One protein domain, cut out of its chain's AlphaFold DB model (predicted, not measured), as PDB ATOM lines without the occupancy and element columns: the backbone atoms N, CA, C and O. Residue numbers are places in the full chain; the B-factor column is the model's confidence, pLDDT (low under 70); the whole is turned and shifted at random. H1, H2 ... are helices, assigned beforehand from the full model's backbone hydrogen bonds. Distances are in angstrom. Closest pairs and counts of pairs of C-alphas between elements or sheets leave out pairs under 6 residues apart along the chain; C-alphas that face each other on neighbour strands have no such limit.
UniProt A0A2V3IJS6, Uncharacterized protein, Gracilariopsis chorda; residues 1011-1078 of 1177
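What this domain is: This is residues 1011 to 1078 of the 1177 residues of an uncharacterized protein of Gracilariopsis chorda (UniProt A0A2V3IJS6). Three helices stand crosswise to one another: the long first helix H1 and the last helix H3 cross steeply, meeting through residues 1022 to 1029 of H1, and the shorter H2 lies across one side of this pair, packed on H3. The printed part has 68 residues with three named helices, in the order H1, H2, H3, and no named strand; the class is all helix. The whole is compact, with a radius of gyration of the C-alphas of 12.2 A, yet elongated, spanning 38 by 23 by 19 A.

Where its parts are: Find C-alpha 1011 at (-33.793, 28.775, 43.877); from there H1 runs through residues 1011 to 1031, 30.2 A from first to last C-alpha. Next look for H2, residues 1040 to 1050, 15.3 A long, starting with C-alpha 1040 at (-50.483, 28.909, 24.987). H3, residues 1060 to 1074, covers 21.5 A and ends with C-alpha 1074 at (-51.697, 46.177, 25.849).

How they stand to each other: Start with H1 and look at its residues 1022 to 1029, which alone touch H3; the closest C-alphas, of Phe 1026 and Arg 1070, are 6.8 A apart. H1 and H3 run the same way at a steep tilt of 53 degrees. H1 and H2 are close but not clearly touching, with the closest C-alphas, of Val 1025 and Phe 1043, 6.5 A apart; they run opposite ways at a steep tilt of 67 degrees. H2 touches H3, closest at the C-alphas of Ala 1040 and Glu 1064, 5.0 A apart, and at 72 degrees they are only just about perpendicular. In H1, H2 and H3 every O i to N i+4 pair is within hydrogen-bond range.

The domain as a whole: The two C-alphas farthest apart, of Gln 1053 and Pro 1078, are 40.6 A from each other. The printed part has no cut, and the links H1 to H2 and H2 to H3 are short. The mean pLDDT of the printed part is 76.6; look for values under 70 at residues 1011 to 1017, 1032 to 1037, 1072 to 1073 and 1075 to 1078.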
ATOM      1  N   ALA A1011     -32.806  27.691  43.922       36.75
ATOM      2  CA  ALA A1011     -33.793  28.775  43.877       36.75
ATOM      3  C   ALA A1011     -33.329  29.982  43.028       36.75
ATOM      4  O   ALA A1011     -34.149  30.674  42.411       36.75
ATOM      5  N   ILE A1012     -32.015  30.234  42.954       38.22
ATOM      6  CA  ILE A1012     -31.425  31.199  42.009       38.22
ATOM      7  C   ILE A1012     -31.549  30.680  40.568       38.22
ATOM      8  O   ILE A1012     -31.850  31.467  39.671       38.22
ATOM      9  N   LEU A1013     -31.369  29.379  40.322       38.38
ATOM     10  CA  LEU A1013     -31.602  28.779  39.005       38.38
ATOM     11  C   LEU A1013     -33.074  28.901  38.583       38.38
ATOM     12  O   LEU A1013     -33.350  29.512  37.555       38.38
ATOM     13  N   GLU A1014     -34.011  28.386  39.381       43.12
ATOM     14  CA  GLU A1014     -35.447  28.320  39.057       43.12
ATOM     15  C   GLU A1014     -36.073  29.700  38.810       43.12
ATOM     16  O   GLU A1014     -36.882  29.881  37.891       43.12
ATOM     17  N   SER A1015     -35.686  30.706  39.602       48.38
ATOM     18  CA  SER A1015     -36.174  32.078  39.418       48.38
ATOM     19  C   SER A1015     -35.631  32.723  38.136       48.38
ATOM     20  O   SER A1015     -36.387  33.392  37.425       48.38
ATOM     21  N   ASN A1016     -34.366  32.468  37.782       53.75
ATOM     22  CA  ASN A1016     -33.773  32.955  36.535       53.75
ATOM     23  C   ASN A1016     -34.308  32.219  35.296       53.75
ATOM     24  O   ASN A1016     -34.591  32.866  34.287       53.75
ATOM     25  N   THR A1017     -34.509  30.899  35.343       65.38
ATOM     26  CA  THR A1017     -35.025  30.136  34.187       65.38
ATOM     27  C   THR A1017     -36.478  30.497  33.896       65.38
ATOM     28  O   THR A1017     -36.818  30.819  32.755       65.38
ATOM     29  N   THR A1018     -37.308  30.606  34.937       73.75
ATOM     30  CA  THR A1018     -38.684  31.119  34.828       73.75
ATOM     31  C   THR A1018     -38.723  32.529  34.221       73.75
ATOM     32  O   THR A1018     -39.608  32.830  33.415       73.75
ATOM     33  N   LEU A1019     -37.760  33.396  34.563       74.19
ATOM     34  CA  LEU A1019     -37.658  34.747  34.003       74.19
ATOM     35  C   LEU A1019     -37.259  34.743  32.516       74.19
ATOM     36  O   LEU A1019     -37.846  35.502  31.743       74.19
ATOM     37  N   VAL A1020     -36.332  33.873  32.098       82.81
ATOM     38  CA  VAL A1020     -35.954  33.689  30.681       82.81
ATOM     39  C   VAL A1020     -37.163  33.245  29.855       82.81
ATOM     40  O   VAL A1020     -37.537  33.931  28.904       82.81
ATOM     41  N   TYR A1021     -37.847  32.172  30.267       89.06
ATOM     42  CA  TYR A1021     -39.026  31.656  29.559       89.06
ATOM     43  C   TYR A1021     -40.155  32.690  29.453       89.06
ATOM     44  O   TYR A1021     -40.798  32.824  28.410       89.06
ATOM     45  N   LYS A1022     -40.381  33.468  30.517       89.94
ATOM     46  CA  LYS A1022     -41.370  34.552  30.529       89.94
ATOM     47  C   LYS A1022     -40.991  35.708  29.603       89.94
ATOM     48  O   LYS A1022     -41.877  36.319  29.005       89.94
ATOM     49  N   THR A1023     -39.698  36.008  29.496       86.94
ATOM     50  CA  THR A1023     -39.177  37.069  28.625       86.94
ATOM     51  C   THR A1023     -39.372  36.702  27.158       86.94
ATOM     52  O   THR A1023     -39.931  37.506  26.420       86.94
ATOM     53  N   ASP A1024     -39.048  35.466  26.769       91.06
ATOM     54  CA  ASP A1024     -39.296  34.946  25.416       91.06
ATOM     55  C   ASP A1024     -40.777  34.983  25.024       91.06
ATOM     56  O   ASP A1024     -41.134  35.491  23.962       91.06
ATOM     57  N   VAL A1025     -41.664  34.491  25.897       88.62
ATOM     58  CA  VAL A1025     -43.114  34.496  25.634       88.62
ATOM     59  C   VAL A1025     -43.653  35.925  25.505       88.62
ATOM     60  O   VAL A1025     -44.526  36.178  24.677       88.62
ATOM     61  N   PHE A1026     -43.130  36.882  26.279       90.50
ATOM     62  CA  PHE A1026     -43.490  38.295  26.131       90.50
ATOM     63  C   PHE A1026     -42.932  38.911  24.841       90.50
ATOM     64  O   PHE A1026     -43.668  39.638  24.175       90.50
ATOM     65  N   GLN A1027     -41.690  38.592  24.469       87.19
ATOM     66  CA  GLN A1027     -41.057  39.069  23.241       87.19
ATOM     67  C   GLN A1027     -41.825  38.594  22.000       87.19
ATOM     68  O   GLN A1027     -42.241  39.430  21.203       87.19
ATOM     69  N   TRP A1028     -42.118  37.294  21.880       90.12
ATOM     70  CA  TRP A1028     -42.891  36.757  20.750       90.12
ATOM     71  C   TRP A1028     -44.291  37.377  20.635       90.12
ATOM     72  O   TRP A1028     -44.747  37.697  19.540       90.12
ATOM     73  N   LEU A1029     -44.966  37.614  21.767       82.56
ATOM     74  CA  LEU A1029     -46.250  38.323  21.772       82.56
ATOM     75  C   LEU A1029     -46.115  39.761  21.243       82.56
ATOM     76  O   LEU A1029     -46.974  40.203  20.480       82.56
ATOM     77  N   ASP A1030     -45.072  40.496  21.639       77.38
ATOM     78  CA  ASP A1030     -44.846  41.880  21.195       77.38
ATOM     79  C   ASP A1030     -44.359  41.980  19.732       77.38
ATOM     80  O   ASP A1030     -44.645  42.977  19.064       77.38
ATOM     81  N   GLU A1031     -43.666  40.959  19.215       78.69
ATOM     82  CA  GLU A1031     -43.095  40.928  17.858       78.69
ATOM     83  C   GLU A1031     -44.147  40.841  16.732       78.69
ATOM     84  O   GLU A1031     -43.847  41.193  15.588       78.69
ATOM     85  N   GLY A1032     -45.399  40.449  17.016       61.38
ATOM     86  CA  GLY A1032     -46.429  40.374  15.975       61.38
ATOM     87  C   GLY A1032     -47.881  40.395  16.454       61.38
ATOM     88  O   GLY A1032     -48.324  39.557  17.229       61.38
ATOM     89  N   ARG A1033     -48.713  41.266  15.859       53.66
ATOM     90  CA  ARG A1033     -50.174  41.273  16.112       53.66
ATOM     91  C   ARG A1033     -50.891  39.968  15.737       53.66
ATOM     92  O   ARG A1033     -51.984  39.745  16.236       53.66
ATOM     93  N   ALA A1034     -50.308  39.133  14.875       52.97
ATOM     94  CA  ALA A1034     -50.829  37.797  14.576       52.97
ATOM     95  C   ALA A1034     -50.503  36.781  15.691       52.97
ATOM     96  O   ALA A1034     -51.283  35.871  15.951       52.97
ATOM     97  N   GLU A1035     -49.386  36.972  16.399       56.81
ATOM     98  CA  GLU A1035     -48.952  36.124  17.516       56.81
ATOM     99  C   GLU A1035     -49.890  36.287  18.726       56.81
ATOM    100  O   GLU A1035     -50.117  35.353  19.494       56.81
ATOM    101  N   ALA A1036     -50.523  37.459  18.850       60.56
ATOM    102  CA  ALA A1036     -51.530  37.771  19.861       60.56
ATOM    103  C   ALA A1036     -52.722  36.792  19.905       60.56
ATOM    104  O   ALA A1036     -53.373  36.693  20.948       60.56
ATOM    105  N   GLU A1037     -53.026  36.074  18.821       69.69
ATOM    106  CA  GLU A1037     -54.135  35.106  18.765       69.69
ATOM    107  C   GLU A1037     -53.676  33.643  18.877       69.69
ATOM    108  O   GLU A1037     -54.514  32.745  18.955       69.69
ATOM    109  N   LEU A1038     -52.366  33.386  18.984       77.12
ATOM    110  CA  LEU A1038     -51.842  32.039  19.209       77.12
ATOM    111  C   LEU A1038     -52.234  31.509  20.609       77.12
ATOM    112  O   LEU A1038     -52.223  32.267  21.592       77.12
ATOM    113  N   PRO A1039     -52.571  30.209  20.729       88.69
ATOM    114  CA  PRO A1039     -52.830  29.566  22.013       88.69
ATOM    115  C   PRO A1039     -51.524  29.317  22.782       88.69
ATOM    116  O   PRO A1039     -50.445  29.215  22.198       88.69
ATOM    117  N   ALA A1040     -51.628  29.152  24.105       89.94
ATOM    118  CA  ALA A1040     -50.483  28.909  24.987       89.94
ATOM    119  C   ALA A1040     -49.646  27.671  24.601       89.94
ATOM    120  O   ALA A1040     -48.454  27.624  24.902       89.94
ATOM    121  N   SER A1041     -50.237  26.697  23.899       92.06
ATOM    122  CA  SER A1041     -49.539  25.508  23.403       92.06
ATOM    123  C   SER A1041     -48.456  25.862  22.391       92.06
ATOM    124  O   SER A1041     -47.329  25.431  22.569       92.06
ATOM    125  N   VAL A1042     -48.730  26.741  21.420       93.12
ATOM    126  CA  VAL A1042     -47.731  27.145  20.412       93.12
ATOM    127  C   VAL A1042     -46.530  27.833  21.066       93.12
ATOM    128  O   VAL A1042     -45.393  27.612  20.657       93.12
ATOM    129  N   PHE A1043     -46.752  28.622  22.119       93.62
ATOM    130  CA  PHE A1043     -45.661  29.214  22.895       93.62
ATOM    131  C   PHE A1043     -44.880  28.164  23.700       93.62
ATOM    132  O   PHE A1043     -43.655  28.242  23.762       93.62
ATOM    133  N   ARG A1044     -45.551  27.143  24.252       94.19
ATOM    134  CA  ARG A1044     -44.894  26.009  24.924       94.19
ATOM    135  C   ARG A1044     -44.069  25.157  23.957       94.19
ATOM    136  O   ARG A1044     -42.929  24.832  24.267       94.19
ATOM    137  N   ASP A1045     -44.606  24.865  22.779       93.69
ATOM    138  CA  ASP A1045     -43.937  24.091  21.730       93.69
ATOM    139  C   ASP A1045     -42.718  24.851  21.179       93.69
ATOM    140  O   ASP A1045     -41.671  24.256  20.929       93.69
ATOM    141  N   ARG A1046     -42.798  26.188  21.079       95.50
ATOM    142  CA  ARG A1046     -41.640  27.047  20.775       95.50
ATOM    143  C   ARG A1046     -40.594  27.066  21.889       95.50
ATOM    144  O   ARG A1046     -39.409  27.051  21.570       95.50
ATOM    145  N   LEU A1047     -40.988  27.084  23.167       94.44
ATOM    146  CA  LEU A1047     -40.033  26.962  24.278       94.44
ATOM    147  C   LEU A1047     -39.330  25.597  24.256       94.44
ATOM    148  O   LEU A1047     -38.108  25.558  24.343       94.44
ATOM    149  N   LEU A1048     -40.068  24.501  24.047       93.44
ATOM    150  CA  LEU A1048     -39.495  23.157  23.881       93.44
ATOM    151  C   LEU A1048     -38.560  23.080  22.660       93.44
ATOM    152  O   LEU A1048     -37.489  22.490  22.745       93.44
ATOM    153  N   GLY A1049     -38.915  23.721  21.542       93.62
ATOM    154  CA  GLY A1049     -38.063  23.793  20.348       93.62
ATOM    155  C   GLY A1049     -36.810  24.664  20.514       93.62
ATOM    156  O   GLY A1049     -35.773  24.353  19.932       93.62
ATOM    157  N   LYS A1050     -36.880  25.738  21.314       92.44
ATOM    158  CA  LYS A1050     -35.744  26.628  21.621       92.44
ATOM    159  C   LYS A1050     -34.829  26.058  22.714       92.44
ATOM    160  O   LYS A1050     -33.631  26.330  22.706       92.44
ATOM    161  N   TYR A1051     -35.376  25.247  23.619       93.50
ATOM    162  CA  TYR A1051     -34.678  24.648  24.758       93.50
ATOM    163  C   TYR A1051     -34.865  23.113  24.823       93.50
ATOM    164  O   TYR A1051     -35.335  22.592  25.832       93.50
ATOM    165  N   PRO A1052     -34.471  22.350  23.782       82.19
ATOM    166  CA  PRO A1052     -34.826  20.930  23.626       82.19
ATOM    167  C   PRO A1052     -34.112  19.954  24.579       82.19
ATOM    168  O   PRO A1052     -34.336  18.751  24.494       82.19
ATOM    169  N   GLN A1053     -33.241  20.446  25.466       84.12
ATOM    170  CA  GLN A1053     -32.557  19.666  26.509       84.12
ATOM    171  C   GLN A1053     -32.939  20.142  27.923       84.12
ATOM    172  O   GLN A1053     -32.147  20.028  28.856       84.12
ATOM    173  N   ARG A1054     -34.117  20.763  28.075       82.31
ATOM    174  CA  ARG A1054     -34.567  21.369  29.331       82.31
ATOM    175  C   ARG A1054     -35.932  20.842  29.755       82.31
ATOM    176  O   ARG A1054     -36.956  21.214  29.188       82.31
ATOM    177  N   ASP A1055     -35.936  20.031  30.808       82.25
ATOM    178  CA  ASP A1055     -37.161  19.488  31.403       82.25
ATOM    179  C   ASP A1055     -37.930  20.530  32.245       82.25
ATOM    180  O   ASP A1055     -39.099  20.326  32.566       82.25
ATOM    181  N   ASP A1056     -37.317  21.682  32.557       89.06
ATOM    182  CA  ASP A1056     -37.911  22.773  33.347       89.06
ATOM    183  C   ASP A1056     -38.794  23.747  32.531       89.06
ATOM    184  O   ASP A1056     -39.131  24.833  33.009       89.06
ATOM    185  N   VAL A1057     -39.205  23.384  31.307       90.62
ATOM    186  CA  VAL A1057     -40.103  24.215  30.482       90.62
ATOM    187  C   VAL A1057     -41.517  24.290  31.102       90.62
ATOM    188  O   VAL A1057     -42.170  23.251  31.265       90.62
ATOM    189  N   PRO A1058     -42.050  25.501  31.388       90.19
ATOM    190  CA  PRO A1058     -43.290  25.688  32.137       90.19
ATOM    191  C   PRO A1058     -44.523  24.938  31.615       90.19
ATOM    192  O   PRO A1058     -44.678  24.634  30.425       90.19
ATOM    193  N   SER A1059     -45.459  24.676  32.530       91.19
ATOM    194  CA  SER A1059     -46.748  24.072  32.193       91.19
ATOM    195  C   SER A1059     -47.621  25.021  31.360       91.19
ATOM    196  O   SER A1059     -47.478  26.247  31.396       91.19
ATOM    197  N   LEU A1060     -48.563  24.440  30.613       89.62
ATOM    198  CA  LEU A1060     -49.451  25.171  29.706       89.62
ATOM    199  C   LEU A1060     -50.212  26.313  30.411       89.62
ATOM    200  O   LEU A1060     -50.318  27.405  29.860       89.62
ATOM    201  N   ALA A1061     -50.669  26.081  31.645       79.12
ATOM    202  CA  ALA A1061     -51.415  27.055  32.444       79.12
ATOM    203  C   ALA A1061     -50.564  28.265  32.882       79.12
ATOM    204  O   ALA A1061     -51.065  29.389  32.927       79.12
ATOM    205  N   VAL A1062     -49.268  28.067  33.162       85.25
ATOM    206  CA  VAL A1062     -48.346  29.168  33.507       85.25
ATOM    207  C   VAL A1062     -48.145  30.087  32.299       85.25
ATOM    208  O   VAL A1062     -48.251  31.309  32.418       85.25
ATOM    209  N   ILE A1063     -47.937  29.491  31.123       90.31
ATOM    210  CA  ILE A1063     -47.773  30.213  29.853       90.31
ATOM    211  C   ILE A1063     -49.077  30.926  29.465       90.31
ATOM    212  O   ILE A1063     -49.045  32.083  29.046       90.31
ATOM    213  N   GLU A1064     -50.238  30.300  29.672       89.44
ATOM    214  CA  GLU A1064     -51.540  30.942  29.460       89.44
ATOM    215  C   GLU A1064     -51.744  32.158  30.378       89.44
ATOM    216  O   GLU A1064     -52.131  33.230  29.901       89.44
ATOM    217  N   GLY A1065     -51.388  32.048  31.663       81.12
ATOM    218  CA  GLY A1065     -51.393  33.174  32.601       81.12
ATOM    219  C   GLY A1065     -50.501  34.337  32.148       81.12
ATOM    220  O   GLY A1065     -50.896  35.503  32.250       81.12
ATOM    221  N   TRP A1066     -49.328  34.047  31.574       92.62
ATOM    222  CA  TRP A1066     -48.448  35.060  30.977       92.62
ATOM    223  C   TRP A1066     -49.076  35.711  29.736       92.62
ATOM    224  O   TRP A1066     -49.098  36.943  29.639       92.62
ATOM    225  N   CYS A1067     -49.660  34.922  28.832       87.06
ATOM    226  CA  CYS A1067     -50.379  35.425  27.658       87.06
ATOM    227  C   CYS A1067     -51.550  36.346  28.044       87.06
ATOM    228  O   CYS A1067     -51.707  37.421  27.460       87.06
ATOM    229  N   VAL A1068     -52.353  35.967  29.045       80.44
ATOM    230  CA  VAL A1068     -53.456  36.792  29.571       80.44
ATOM    231  C   VAL A1068     -52.929  38.100  30.165       80.44
ATOM    232  O   VAL A1068     -53.461  39.171  29.858       80.44
ATOM    233  N   LEU A1069     -51.846  38.044  30.950       71.94
ATOM    234  CA  LEU A1069     -51.225  39.224  31.557       71.94
ATOM    235  C   LEU A1069     -50.695  40.215  30.504       71.94
ATOM    236  O   LEU A1069     -50.972  41.412  30.606       71.94
ATOM    237  N   ARG A1070     -49.997  39.746  29.456       82.75
ATOM    238  CA  ARG A1070     -49.503  40.625  28.373       82.75
ATOM    239  C   ARG A1070     -50.655  41.264  27.590       82.75
ATOM    240  O   ARG A1070     -50.664  42.479  27.390       82.75
ATOM    241  N   LYS A1071     -51.684  40.478  27.245       79.12
ATOM    242  CA  LYS A1071     -52.897  40.958  26.553       79.12
ATOM    243  C   LYS A1071     -53.673  41.991  27.384       79.12
ATOM    244  O   LYS A1071     -54.248  42.925  26.820       79.12
ATOM    245  N   ALA A1072     -53.667  41.871  28.715       62.84
ATOM    246  CA  ALA A1072     -54.230  42.879  29.614       62.84
ATOM    247  C   ALA A1072     -53.407  44.182  29.626       62.84
ATOM    248  O   ALA A1072     -53.992  45.265  29.599       62.84
ATOM    249  N   LEU A1073     -52.071  44.097  29.601       57.97
ATOM    250  CA  LEU A1073     -51.181  45.266  29.571       57.97
ATOM    251  C   LEU A1073     -51.313  46.083  28.274       57.97
ATOM    252  O   LEU A1073     -51.390  47.310  28.346       57.97
ATOM    253  N   TRP A1074     -51.437  45.447  27.103       71.50
ATOM    254  CA  TRP A1074     -51.697  46.177  25.849       71.50
ATOM    255  C   TRP A1074     -53.017  46.962  25.880       71.50
ATOM    256  O   TRP A1074     -53.078  48.080  25.380       71.50
ATOM    257  N   ARG A1075     -54.067  46.428  26.525       53.44
ATOM    258  CA  ARG A1075     -55.362  47.124  26.698       53.44
ATOM    259  C   ARG A1075     -55.290  48.352  27.621       53.44
ATOM    260  O   ARG A1075     -56.288  49.059  27.751       53.44
ATOM    261  N   ILE A1076     -54.146  48.597  28.265       42.78
ATOM    262  CA  ILE A1076     -53.894  49.734  29.163       42.78
ATOM    263  C   ILE A1076     -53.043  50.825  28.471       42.78
ATOM    264  O   ILE A1076     -53.001  51.960  28.949       42.78
ATOM    265  N   GLN A1077     -52.421  50.542  27.317       38.84
ATOM    266  CA  GLN A1077     -51.760  51.567  26.498       38.84
ATOM    267  C   GLN A1077     -52.769  52.409  25.684       38.84
ATOM    268  O   GLN A1077     -53.810  51.899  25.264       38.84
ATOM    269  N   PRO A1078     -52.479  53.700  25.424       34.19
ATOM    270  CA  PRO A1078     -53.296  54.532  24.546       34.19
ATOM    271  C   PRO A1078     -53.123  54.128  23.071       34.19
ATOM    272  O   PRO A1078     -52.011  53.898  22.601       34.19
TER     273      PRO A1078